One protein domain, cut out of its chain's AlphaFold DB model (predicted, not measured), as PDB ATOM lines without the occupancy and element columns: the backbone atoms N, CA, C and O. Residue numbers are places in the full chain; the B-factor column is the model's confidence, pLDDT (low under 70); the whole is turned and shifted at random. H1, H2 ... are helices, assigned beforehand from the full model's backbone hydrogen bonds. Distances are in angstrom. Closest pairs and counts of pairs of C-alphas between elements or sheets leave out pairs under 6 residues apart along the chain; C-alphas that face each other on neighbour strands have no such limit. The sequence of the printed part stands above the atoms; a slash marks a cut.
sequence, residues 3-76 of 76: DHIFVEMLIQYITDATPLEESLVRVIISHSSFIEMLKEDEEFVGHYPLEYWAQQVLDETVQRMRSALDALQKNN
ATOM      1  N   ASP A   3     -26.651  56.016   9.018       76.06
ATOM      2  CA  ASP A   3     -27.356  57.293   8.849       76.06
ATOM      3  C   ASP A   3     -28.131  57.659  10.122       76.06
ATOM      4  O   ASP A   3     -28.094  58.786  10.609       76.06
ATOM      5  N   HIS A   4     -28.798  56.662  10.712       83.56
ATOM      6  CA  HIS A   4     -29.541  56.842  11.954       83.56
ATOM      7  C   HIS A   4     -28.617  57.225  13.118       83.56
ATOM      8  O   HIS A   4     -29.001  58.035  13.952       83.56
ATOM      9  N   ILE A   5     -27.384  56.707  13.147       90.44
ATOM     10  CA  ILE A   5     -26.408  57.013  14.198       90.44
ATOM     11  C   ILE A   5     -25.950  58.471  14.085       90.44
ATOM     12  O   ILE A   5     -25.976  59.183  15.084       90.44
ATOM     13  N   PHE A   6     -25.602  58.942  12.882       92.69
ATOM     14  CA  PHE A   6     -25.206  60.341  12.670       92.69
ATOM     15  C   PHE A   6     -26.314  61.324  13.049       92.69
ATOM     16  O   PHE A   6     -26.051  62.333  13.704       92.69
ATOM     17  N   VAL A   7     -27.560  61.013  12.679       96.50
ATOM     18  CA  VAL A   7     -28.722  61.842  13.015       96.50
ATOM     19  C   VAL A   7     -28.930  61.919  14.527       96.50
ATOM     20  O   VAL A   7     -29.047  63.020  15.057       96.50
ATOM     21  N   GLU A   8     -28.933  60.788  15.238       97.31
ATOM     22  CA  GLU A   8     -29.122  60.785  16.695       97.31
ATOM     23  C   GLU A   8     -27.953  61.459  17.432       97.31
ATOM     24  O   GLU A   8     -28.179  62.202  18.386       97.31
ATOM     25  N   MET A   9     -26.714  61.292  16.957       96.94
ATOM     26  CA  MET A   9     -25.553  61.999  17.511       96.94
ATOM     27  C   MET A   9     -25.674  63.516  17.351       96.94
ATOM     28  O   MET A   9     -25.377  64.255  18.288       96.94
ATOM     29  N   LEU A  10     -26.133  63.989  16.189       97.94
ATOM     30  CA  LEU A  10     -26.327  65.416  15.949       97.94
ATOM     31  C   LEU A  10     -27.496  65.985  16.767       97.94
ATOM     32  O   LEU A  10     -27.376  67.079  17.317       97.94
ATOM     33  N   ILE A  11     -28.600  65.237  16.895       98.50
ATOM     34  CA  ILE A  11     -29.733  65.605  17.761       98.50
ATOM     35  C   ILE A  11     -29.256  65.783  19.201       98.50
ATOM     36  O   ILE A  11     -29.520  66.825  19.806       98.50
ATOM     37  N   GLN A  12     -28.539  64.791  19.732       98.31
ATOM     38  CA  GLN A  12     -28.026  64.831  21.097       98.31
ATOM     39  C   GLN A  12     -27.068  66.011  21.284       98.31
ATOM     40  O   GLN A  12     -27.235  66.789  22.217       98.31
ATOM     41  N   TYR A  13     -26.131  66.204  20.348       98.44
ATOM     42  CA  TYR A  13     -25.171  67.306  20.394       98.44
ATOM     43  C   TYR A  13     -25.858  68.677  20.494       98.44
ATOM     44  O   TYR A  13     -25.523  69.479  21.364       98.44
ATOM     45  N   ILE A  14     -26.845  68.957  19.632       98.38
ATOM     46  CA  ILE A  14     -27.558  70.245  19.641       98.38
ATOM     47  C   ILE A  14     -28.407  70.396  20.909       98.38
ATOM     48  O   ILE A  14     -28.458  71.487  21.480       98.38
ATOM     49  N   THR A  15     -29.060  69.322  21.354       98.31
ATOM     50  CA  THR A  15     -29.900  69.335  22.562       98.31
ATOM     51  C   THR A  15     -29.065  69.609  23.816       98.31
ATOM     52  O   THR A  15     -29.479  70.393  24.661       98.31
ATOM     53  N   ASP A  16     -27.862  69.041  23.916       98.19
ATOM     54  CA  ASP A  16     -26.961  69.277  25.052       98.19
ATOM     55  C   ASP A  16     -26.327  70.676  25.023       98.19
ATOM     56  O   ASP A  16     -26.071  71.275  26.070       98.19
ATOM     57  N   ALA A  17     -26.057  71.207  23.828       97.44
ATOM     58  CA  ALA A  17     -25.365  72.483  23.649       97.44
ATOM     59  C   ALA A  17     -26.290  73.715  23.677       97.44
ATOM     60  O   ALA A  17     -25.800  74.847  23.720       97.44
ATOM     61  N   THR A  18     -27.614  73.539  23.621       96.44
ATOM     62  CA  THR A  18     -28.578  74.637  23.451       96.44
ATOM     63  C   THR A  18     -29.794  74.475  24.372       96.44
ATOM     64  O   THR A  18     -30.057  73.385  24.859       96.44
ATOM     65  N   PRO A  19     -30.593  75.532  24.616       96.81
ATOM     66  CA  PRO A  19     -31.841  75.404  25.370       96.81
ATOM     67  C   PRO A  19     -33.010  74.848  24.529       96.81
ATOM     68  O   PRO A  19     -34.164  75.011  24.921       96.81
ATOM     69  N   LEU A  20     -32.752  74.275  23.345       97.19
ATOM     70  CA  LEU A  20     -33.797  73.749  22.467       97.19
ATOM     71  C   LEU A  20     -34.254  72.369  22.943       97.19
ATOM     72  O   LEU A  20     -33.442  71.504  23.255       97.19
ATOM     73  N   GLU A  21     -35.565  72.142  22.942       97.94
ATOM     74  CA  GLU A  21     -36.113  70.812  23.204       97.94
ATOM     75  C   GLU A  21     -35.769  69.842  22.067       97.94
ATOM     76  O   GLU A  21     -35.831  70.200  20.887       97.94
ATOM     77  N   GLU A  22     -35.498  68.580  22.411       98.12
ATOM     78  CA  GLU A  22     -35.167  67.522  21.446       98.12
ATOM     79  C   GLU A  22     -36.221  67.397  20.330       98.12
ATOM     80  O   GLU A  22     -35.894  67.208  19.158       98.12
ATOM     81  N   SER A  23     -37.502  67.559  20.678       98.00
ATOM     82  CA  SER A  23     -38.626  67.524  19.737       98.00
ATOM     83  C   SER A  23     -38.475  68.564  18.618       98.00
ATOM     84  O   SER A  23     -38.678  68.252  17.443       98.00
ATOM     85  N   LEU A  24     -38.054  69.782  18.968       98.00
ATOM     86  CA  LEU A  24     -37.782  70.859  18.026       98.00
ATOM     87  C   LEU A  24     -36.505  70.584  17.227       98.00
ATOM     88  O   LEU A  24     -36.501  70.768  16.010       98.00
ATOM     89  N   VAL A  25     -35.446  70.091  17.874       98.38
ATOM     90  CA  VAL A  25     -34.183  69.732  17.207       98.38
ATOM     91  C   VAL A  25     -34.407  68.665  16.128       98.38
ATOM     92  O   VAL A  25     -33.897  68.795  15.014       98.38
ATOM     93  N   ARG A  26     -35.245  67.657  16.397       98.19
ATOM     94  CA  ARG A  26     -35.644  66.638  15.408       98.19
ATOM     95  C   ARG A  26     -36.343  67.250  14.193       98.19
ATOM     96  O   ARG A  26     -36.065  66.859  13.057       98.19
ATOM     97  N   VAL A  27     -37.229  68.224  14.403       97.75
ATOM     98  CA  VAL A  27     -37.901  68.935  13.300       97.75
ATOM     99  C   VAL A  27     -36.892  69.746  12.489       97.75
ATOM    100  O   VAL A  27     -36.900  69.670  11.264       97.75
ATOM    101  N   ILE A  28     -35.995  70.466  13.160       98.00
ATOM    102  CA  ILE A  28     -34.933  71.253  12.528       98.00
ATOM    103  C   ILE A  28     -34.053  70.366  11.633       98.00
ATOM    104  O   ILE A  28     -33.918  70.640  10.441       98.00
ATOM    105  N   ILE A  29     -33.519  69.265  12.174       97.56
ATOM    106  CA  ILE A  29     -32.634  68.363  11.426       97.56
ATOM    107  C   ILE A  29     -33.378  67.700  10.266       97.56
ATOM    108  O   ILE A  29     -32.866  67.703   9.149       97.56
ATOM    109  N   SER A  30     -34.594  67.190  10.487       96.31
ATOM    110  CA  SER A  30     -35.367  66.492   9.442       96.31
ATOM    111  C   SER A  30     -35.684  67.349   8.215       96.31
ATOM    112  O   SER A  30     -35.931  66.794   7.146       96.31
ATOM    113  N   HIS A  31     -35.644  68.675   8.351       95.62
ATOM    114  CA  HIS A  31     -35.859  69.607   7.247       95.62
ATOM    115  C   HIS A  31     -34.563  70.231   6.717       95.62
ATOM    116  O   HIS A  31     -34.636  71.049   5.806       95.62
ATOM    117  N   SER A  32     -33.398  69.903   7.266       97.19
ATOM    118  CA  SER A  32     -32.123  70.514   6.876       97.19
ATOM    119  C   SER A  32     -31.440  69.797   5.710       97.19
ATOM    120  O   SER A  32     -31.644  68.602   5.483       97.19
ATOM    121  N   SER A  33     -30.560  70.524   5.026       95.75
ATOM    122  CA  SER A  33     -29.666  70.008   3.982       95.75
ATOM    123  C   SER A  33     -28.738  68.887   4.466       95.75
ATOM    124  O   SER A  33     -28.321  68.050   3.671       95.75
ATOM    125  N   PHE A  34     -28.464  68.796   5.773       96.69
ATOM    126  CA  PHE A  34     -27.707  67.690   6.365       96.69
ATOM    127  C   PHE A  34     -28.332  66.323   6.053       96.69
ATOM    128  O   PHE A  34     -27.612  65.385   5.726       96.69
ATOM    129  N   ILE A  35     -29.664  66.203   6.106       95.69
ATOM    130  CA  ILE A  35     -30.357  64.936   5.812       95.69
ATOM    131  C   ILE A  35     -30.260  64.566   4.334       95.69
ATOM    132  O   ILE A  35     -30.228  63.382   4.002       95.69
ATOM    133  N   GLU A  36     -30.253  65.557   3.450       94.19
ATOM    134  CA  GLU A  36     -30.068  65.342   2.014       94.19
ATOM    135  C   GLU A  36     -28.631  64.889   1.745       94.19
ATOM    136  O   GLU A  36     -28.428  63.821   1.173       94.19
ATOM    137  N   MET A  37     -27.648  65.610   2.292       94.81
ATOM    138  CA  MET A  37     -26.228  65.285   2.154       94.81
ATOM    139  C   MET A  37     -25.886  63.906   2.724       94.81
ATOM    140  O   MET A  37     -25.166  63.147   2.093       94.81
ATOM    141  N   LEU A  38     -26.441  63.537   3.881       95.00
ATOM    142  CA  LEU A  38     -26.207  62.228   4.497       95.00
ATOM    143  C   LEU A  38     -26.710  61.065   3.631       95.00
ATOM    144  O   LEU A  38     -26.121  59.990   3.659       95.00
ATOM    145  N   LYS A  39     -27.783  61.272   2.855       92.88
ATOM    146  CA  LYS A  39     -28.292  60.265   1.910       92.88
ATOM    147  C   LYS A  39     -27.441  60.167   0.647       92.88
ATOM    148  O   LYS A  39     -27.425  59.113   0.018       92.88
ATOM    149  N   GLU A  40     -26.819  61.272   0.245       93.88
ATOM    150  CA  GLU A  40     -26.023  61.361  -0.979       93.88
ATOM    151  C   GLU A  40     -24.570  60.916  -0.760       93.88
ATOM    152  O   GLU A  40     -24.040  60.168  -1.581       93.88
ATOM    153  N   ASP A  41     -23.946  61.337   0.343       94.44
ATOM    154  CA  ASP A  41     -22.536  61.103   0.654       94.44
ATOM    155  C   ASP A  41     -22.297  61.006   2.179       94.44
ATOM    156  O   ASP A  41     -21.931  61.966   2.866       94.44
ATOM    157  N   GLU A  42     -22.516  59.805   2.724       92.31
ATOM    158  CA  GLU A  42     -22.287  59.504   4.144       92.31
ATOM    159  C   GLU A  42     -20.814  59.692   4.545       92.31
ATOM    160  O   GLU A  42     -20.524  60.177   5.642       92.31
ATOM    161  N   GLU A  43     -19.876  59.340   3.656       92.81
ATOM    162  CA  GLU A  43     -18.447  59.491   3.932       92.81
ATOM    163  C   GLU A  43     -18.109  60.965   4.116       92.81
ATOM    164  O   GLU A  43     -17.497  61.317   5.125       92.81
ATOM    165  N   PHE A  44     -18.550  61.839   3.209       92.94
ATOM    166  CA  PHE A  44     -18.377  63.283   3.340       92.94
ATOM    167  C   PHE A  44     -18.920  63.795   4.674       92.94
ATOM    168  O   PHE A  44     -18.209  64.512   5.379       92.94
ATOM    169  N   VAL A  45     -20.127  63.381   5.073       93.88
ATOM    170  CA  VAL A  45     -20.699  63.766   6.373       93.88
ATOM    171  C   VAL A  45     -19.797  63.356   7.536       93.88
ATOM    172  O   VAL A  45     -19.547  64.178   8.423       93.88
ATOM    173  N   GLY A  46     -19.247  62.141   7.496       92.81
ATOM    174  CA  GLY A  46     -18.328  61.617   8.507       92.81
ATOM    175  C   GLY A  46     -16.957  62.305   8.575       92.81
ATOM    176  O   GLY A  46     -16.268  62.161   9.585       92.81
ATOM    177  N   HIS A  47     -16.548  63.069   7.553       95.31
ATOM    178  CA  HIS A  47     -15.286  63.829   7.573       95.31
ATOM    179  C   HIS A  47     -15.367  65.116   8.401       95.31
ATOM    180  O   HIS A  47     -14.328  65.653   8.795       95.31
ATOM    181  N   TYR A  48     -16.574  65.620   8.660       96.06
ATOM    182  CA  TYR A  48     -16.776  66.847   9.422       96.06
ATOM    183  C   TYR A  48     -17.237  66.544  10.847       96.06
ATOM    184  O   TYR A  48     -17.998  65.603  11.080       96.06
ATOM    185  N   PRO A  49     -16.801  67.353  11.823       96.75
ATOM    186  CA  PRO A  49     -17.196  67.162  13.206       96.75
ATOM    187  C   PRO A  49     -18.659  67.590  13.428       96.75
ATOM    188  O   PRO A  49     -19.230  68.345  12.634       96.75
ATOM    189  N   LEU A  50     -19.280  67.136  14.523       96.75
ATOM    190  CA  LEU A  50     -20.689  67.445  14.823       96.75
ATOM    191  C   LEU A  50     -20.937  68.951  14.961       96.75
ATOM    192  O   LEU A  50     -21.989  69.428  14.546       96.75
ATOM    193  N   GLU A  51     -19.961  69.707  15.470       98.00
ATOM    194  CA  GLU A  51     -20.039  71.166  15.600       98.00
ATOM    195  C   GLU A  51     -20.272  71.860  14.258       98.00
ATOM    196  O   GLU A  51     -21.050  72.812  14.172       98.00
ATOM    197  N   TYR A  52     -19.618  71.368  13.201       97.62
ATOM    198  CA  TYR A  52     -19.784  71.903  11.856       97.62
ATOM    199  C   TYR A  52     -21.227  71.716  11.383       97.62
ATOM    200  O   TYR A  52     -21.874  72.674  10.959       97.62
ATOM    201  N   TRP A  53     -21.758  70.499  11.518       97.75
ATOM    202  CA  TRP A  53     -23.121  70.188  11.096       97.75
ATOM    203  C   TRP A  53     -24.176  70.895  11.942       97.75
ATOM    204  O   TRP A  53     -25.151  71.404  11.394       97.75
ATOM    205  N   ALA A  54     -23.956  71.015  13.252       98.19
ATOM    206  CA  ALA A  54     -24.833  71.759  14.144       98.19
ATOM    207  C   ALA A  54     -24.948  73.228  13.715       98.19
ATOM    208  O   ALA A  54     -26.058  73.748  13.594       98.19
ATOM    209  N   GLN A  55     -23.817  73.873  13.412       98.25
ATOM    210  CA  GLN A  55     -23.802  75.251  12.926       98.25
ATOM    211  C   GLN A  55     -24.562  75.389  11.599       98.25
ATOM    212  O   GLN A  55     -25.432  76.251  11.489       98.25
ATOM    213  N   GLN A  56     -24.286  74.521  10.618       98.25
ATOM    214  CA  GLN A  56     -24.954  74.562   9.308       98.25
ATOM    215  C   GLN A  56     -26.477  74.426   9.430       98.25
ATOM    216  O   GLN A  56     -27.225  75.237   8.884       98.25
ATOM    217  N   VAL A  57     -26.942  73.431  10.189       98.25
ATOM    218  CA  VAL A  57     -28.371  73.136  10.367       98.25
ATOM    219  C   VAL A  57     -29.110  74.291  11.058       98.25
ATOM    220  O   VAL A  57     -30.227  74.657  10.665       98.25
ATOM    221  N   LEU A  58     -28.501  74.884  12.087       98.12
ATOM    222  CA  LEU A  58     -29.095  76.005  12.813       98.12
ATOM    223  C   LEU A  58     -29.104  77.288  11.973       98.12
ATOM    224  O   LEU A  58     -30.123  77.981  11.944       98.12
ATOM    225  N   ASP A  59     -28.026  77.579  11.242       98.31
ATOM    226  CA  ASP A  59     -27.959  78.740  10.347       98.31
ATOM    227  C   ASP A  59     -28.999  78.655   9.231       98.31
ATOM    228  O   ASP A  59     -29.723  79.624   8.984       98.31
ATOM    229  N   GLU A  60     -29.133  77.487   8.604       98.06
ATOM    230  CA  GLU A  60     -30.152  77.224   7.590       98.06
ATOM    231  C   GLU A  60     -31.563  77.480   8.142       98.06
ATOM    232  O   GLU A  60     -32.386  78.155   7.516       98.06
ATOM    233  N   THR A  61     -31.835  77.006   9.358       97.81
ATOM    234  CA  THR A  61     -33.119  77.224  10.033       97.81
ATOM    235  C   THR A  61     -33.378  78.709  10.279       97.81
ATOM    236  O   THR A  61     -34.459  79.215   9.962       97.81
ATOM    237  N   VAL A  62     -32.389  79.441  10.797       97.81
ATOM    238  CA  VAL A  62     -32.495  80.887  11.038       97.81
ATOM    239  C   VAL A  62     -32.745  81.644   9.733       97.81
ATOM    240  O   VAL A  62     -33.601  82.530   9.692       97.81
ATOM    241  N   GLN A  63     -32.040  81.297   8.656       97.94
ATOM    242  CA  GLN A  63     -32.218  81.921   7.343       97.94
ATOM    243  C   GLN A  63     -33.621  81.687   6.775       97.94
ATOM    244  O   GLN A  63     -34.247  82.626   6.269       97.94
ATOM    245  N   ARG A  64     -34.152  80.465   6.900       96.88
ATOM    246  CA  ARG A  64     -35.516  80.128   6.467       96.88
ATOM    247  C   ARG A  64     -36.567  80.905   7.254       96.88
ATOM    248  O   ARG A  64     -37.479  81.466   6.653       96.88
ATOM    249  N   MET A  65     -36.409  81.007   8.574       97.19
ATOM    250  CA  MET A  65     -37.322  81.788   9.416       97.19
ATOM    251  C   MET A  65     -37.281  83.278   9.071       97.19
ATOM    252  O   MET A  65     -38.332  83.892   8.917       97.19
ATOM    253  N   ARG A  66     -36.091  83.860   8.869       97.81
ATOM    254  CA  ARG A  66     -35.958  85.257   8.415       97.81
ATOM    255  C   ARG A  66     -36.660  85.483   7.078       97.81
ATOM    256  O   ARG A  66     -37.461  86.401   6.963       97.81
ATOM    257  N   SER A  67     -36.435  84.593   6.115       96.25
ATOM    258  CA  SER A  67     -37.090  84.653   4.803       96.25
ATOM    259  C   SER A  67     -38.617  84.577   4.915       96.25
ATOM    260  O   SER A  67     -39.324  85.302   4.218       96.25
ATOM    261  N   ALA A  68     -39.135  83.734   5.814       96.38
ATOM    262  CA  ALA A  68     -40.566  83.630   6.075       96.38
ATOM    263  C   ALA A  68     -41.138  84.914   6.707       96.38
ATOM    264  O   ALA A  68     -42.195  85.380   6.281       96.38
ATOM    265  N   LEU A  69     -40.436  85.521   7.674       97.38
ATOM    266  CA  LEU A  69     -40.834  86.809   8.253       97.38
ATOM    267  C   LEU A  69     -40.845  87.925   7.199       97.38
ATOM    268  O   LEU A  69     -41.829  88.658   7.105       97.38
ATOM    269  N   ASP A  70     -39.797  88.022   6.381       96.88
ATOM    270  CA  ASP A  70     -39.690  89.031   5.322       96.88
ATOM    271  C   ASP A  70     -40.830  88.898   4.300       96.88
ATOM    272  O   ASP A  70     -41.380  89.898   3.834       96.88
ATOM    273  N   ALA A  71     -41.213  87.664   3.953       96.31
ATOM    274  CA  ALA A  71     -42.328  87.397   3.049       96.31
ATOM    275  C   ALA A  71     -43.675  87.851   3.635       96.31
ATOM    276  O   ALA A  71     -44.503  88.397   2.909       96.31
ATOM    277  N   LEU A  72     -43.891  87.674   4.942       96.12
ATOM    278  CA  LEU A  72     -45.098  88.158   5.619       96.12
ATOM    279  C   LEU A  72     -45.132  89.687   5.712       96.12
ATOM    280  O   LEU A  72     -46.189  90.284   5.541       96.12
ATOM    281  N   GLN A  73     -43.987  90.329   5.953       93.56
ATOM    282  CA  GLN A  73     -43.896  91.788   6.061       93.56
ATOM    283  C   GLN A  73     -44.089  92.504   4.723       93.56
ATOM    284  O   GLN A  73     -44.669  93.579   4.707       93.56
ATOM    285  N   LYS A  74     -43.646  91.919   3.603       83.19
ATOM    286  CA  LYS A  74     -43.882  92.472   2.253       83.19
ATOM    287  C   LYS A  74     -45.341  92.383   1.796       83.19
ATOM    288  O   LYS A  74     -45.714  93.067   0.847       83.19
ATOM    289  N   ASN A  75     -46.130  91.516   2.430       64.12
ATOM    290  CA  ASN A  75     -47.542  91.298   2.120       64.12
ATOM    291  C   ASN A  75     -48.493  92.102   3.032       64.12
ATOM    292  O   ASN A  75     -49.708  91.979   2.872       64.12
ATOM    293  N   ASN A  76     -47.951  92.898   3.962       51.84
ATOM    294  CA  ASN A  76     -48.666  93.868   4.800       51.84
ATOM    295  C   ASN A  76     -48.345  95.302   4.358       51.84
ATOM    296  O   ASN A  76     -49.183  96.187   4.637       51.84
TER     297      ASN A  76
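This is residues 3 to 76 of the 76 residues of an uncharacterized protein of Paenibacillus sp. LK1 (UniProt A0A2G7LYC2). One long helix, H5, crosses a small body of four shorter helices with its first part and sticks out of it with the rest, so that residues 62 to 76 make a free arm. In the body, H1 and H2, steeply tilted to each other, and H3, which makes a corner with the short H4, pack on the first part of H5, and the four shorter helices lie together on one side of it. The printed part has 74 residues with five named helices, H1 to H5 along the chain, and no named strand; its class is all helix. It is only just loose, close to compact, with a radius of gyration of the C-alphas of 13.7 A, and it is elongated, spanning 45 by 28 by 17 A.

H1 is residues 3 to 17, 21.3 A from first to last C-alpha, and begins at C-alpha 3 at (-27.356, 57.293, 8.849). H2 is residues 22 to 30, 12.0 A. H3 is residues 33 to 40, 10.6 A, and H4 is residues 42 to 47, 8.9 A. H5 is residues 50 to 74, 36.4 A, from C-alpha 50 at (-20.689, 67.445, 14.823) to C-alpha 74 at (-43.882, 92.472, 2.253).

H5 is the hub and touches three helices. With residues 50 to 54 alone it touches H1, about perpendicular at 76 degrees; the closest C-alphas are those of Leu 10 and Leu 50, 6.1 A apart. With residues 57 to 61 alone it touches H2, about perpendicular at 84 degrees, closest at the C-alphas of Ile 29 and Val 57, 6.5 A. With residues 53 to 57 alone it touches H3 at a steep tilt of 54 degrees, opposite ways, closest at the C-alphas of Phe 34 and Val 57, 6.8 A. H1 and H2 touch at a steep tilt of 48 degrees, opposite ways, with the C-alphas of Thr 15 and Glu 22 closest at 5.7 A. The packing is mostly crossed, with no shallow tilt among these four pairs. H3 and H4 only just touch, with 3 pairs of C-alphas within 8 A, and only at the corner by their link; Leu 38 and Val 45 have the closest C-alphas, 6.0 A. H4 and H5 are only just apart, 8.3 A at the closest C-alphas, and H2 and H4 are apart. In H1, H2, H3, H4 and H5 every O i to N i+4 pair is within hydrogen-bond range.

The C-alphas farthest apart, those of Glu 43 and Asn 76, are 45.8 A apart. Without residues 62 to 76, which stand free, the body spans 30 by 20 by 19 A. The printed part has no cut, and the four links are tight. The mean pLDDT of the printed part is 94.9; residues 75 to 76 are under 70.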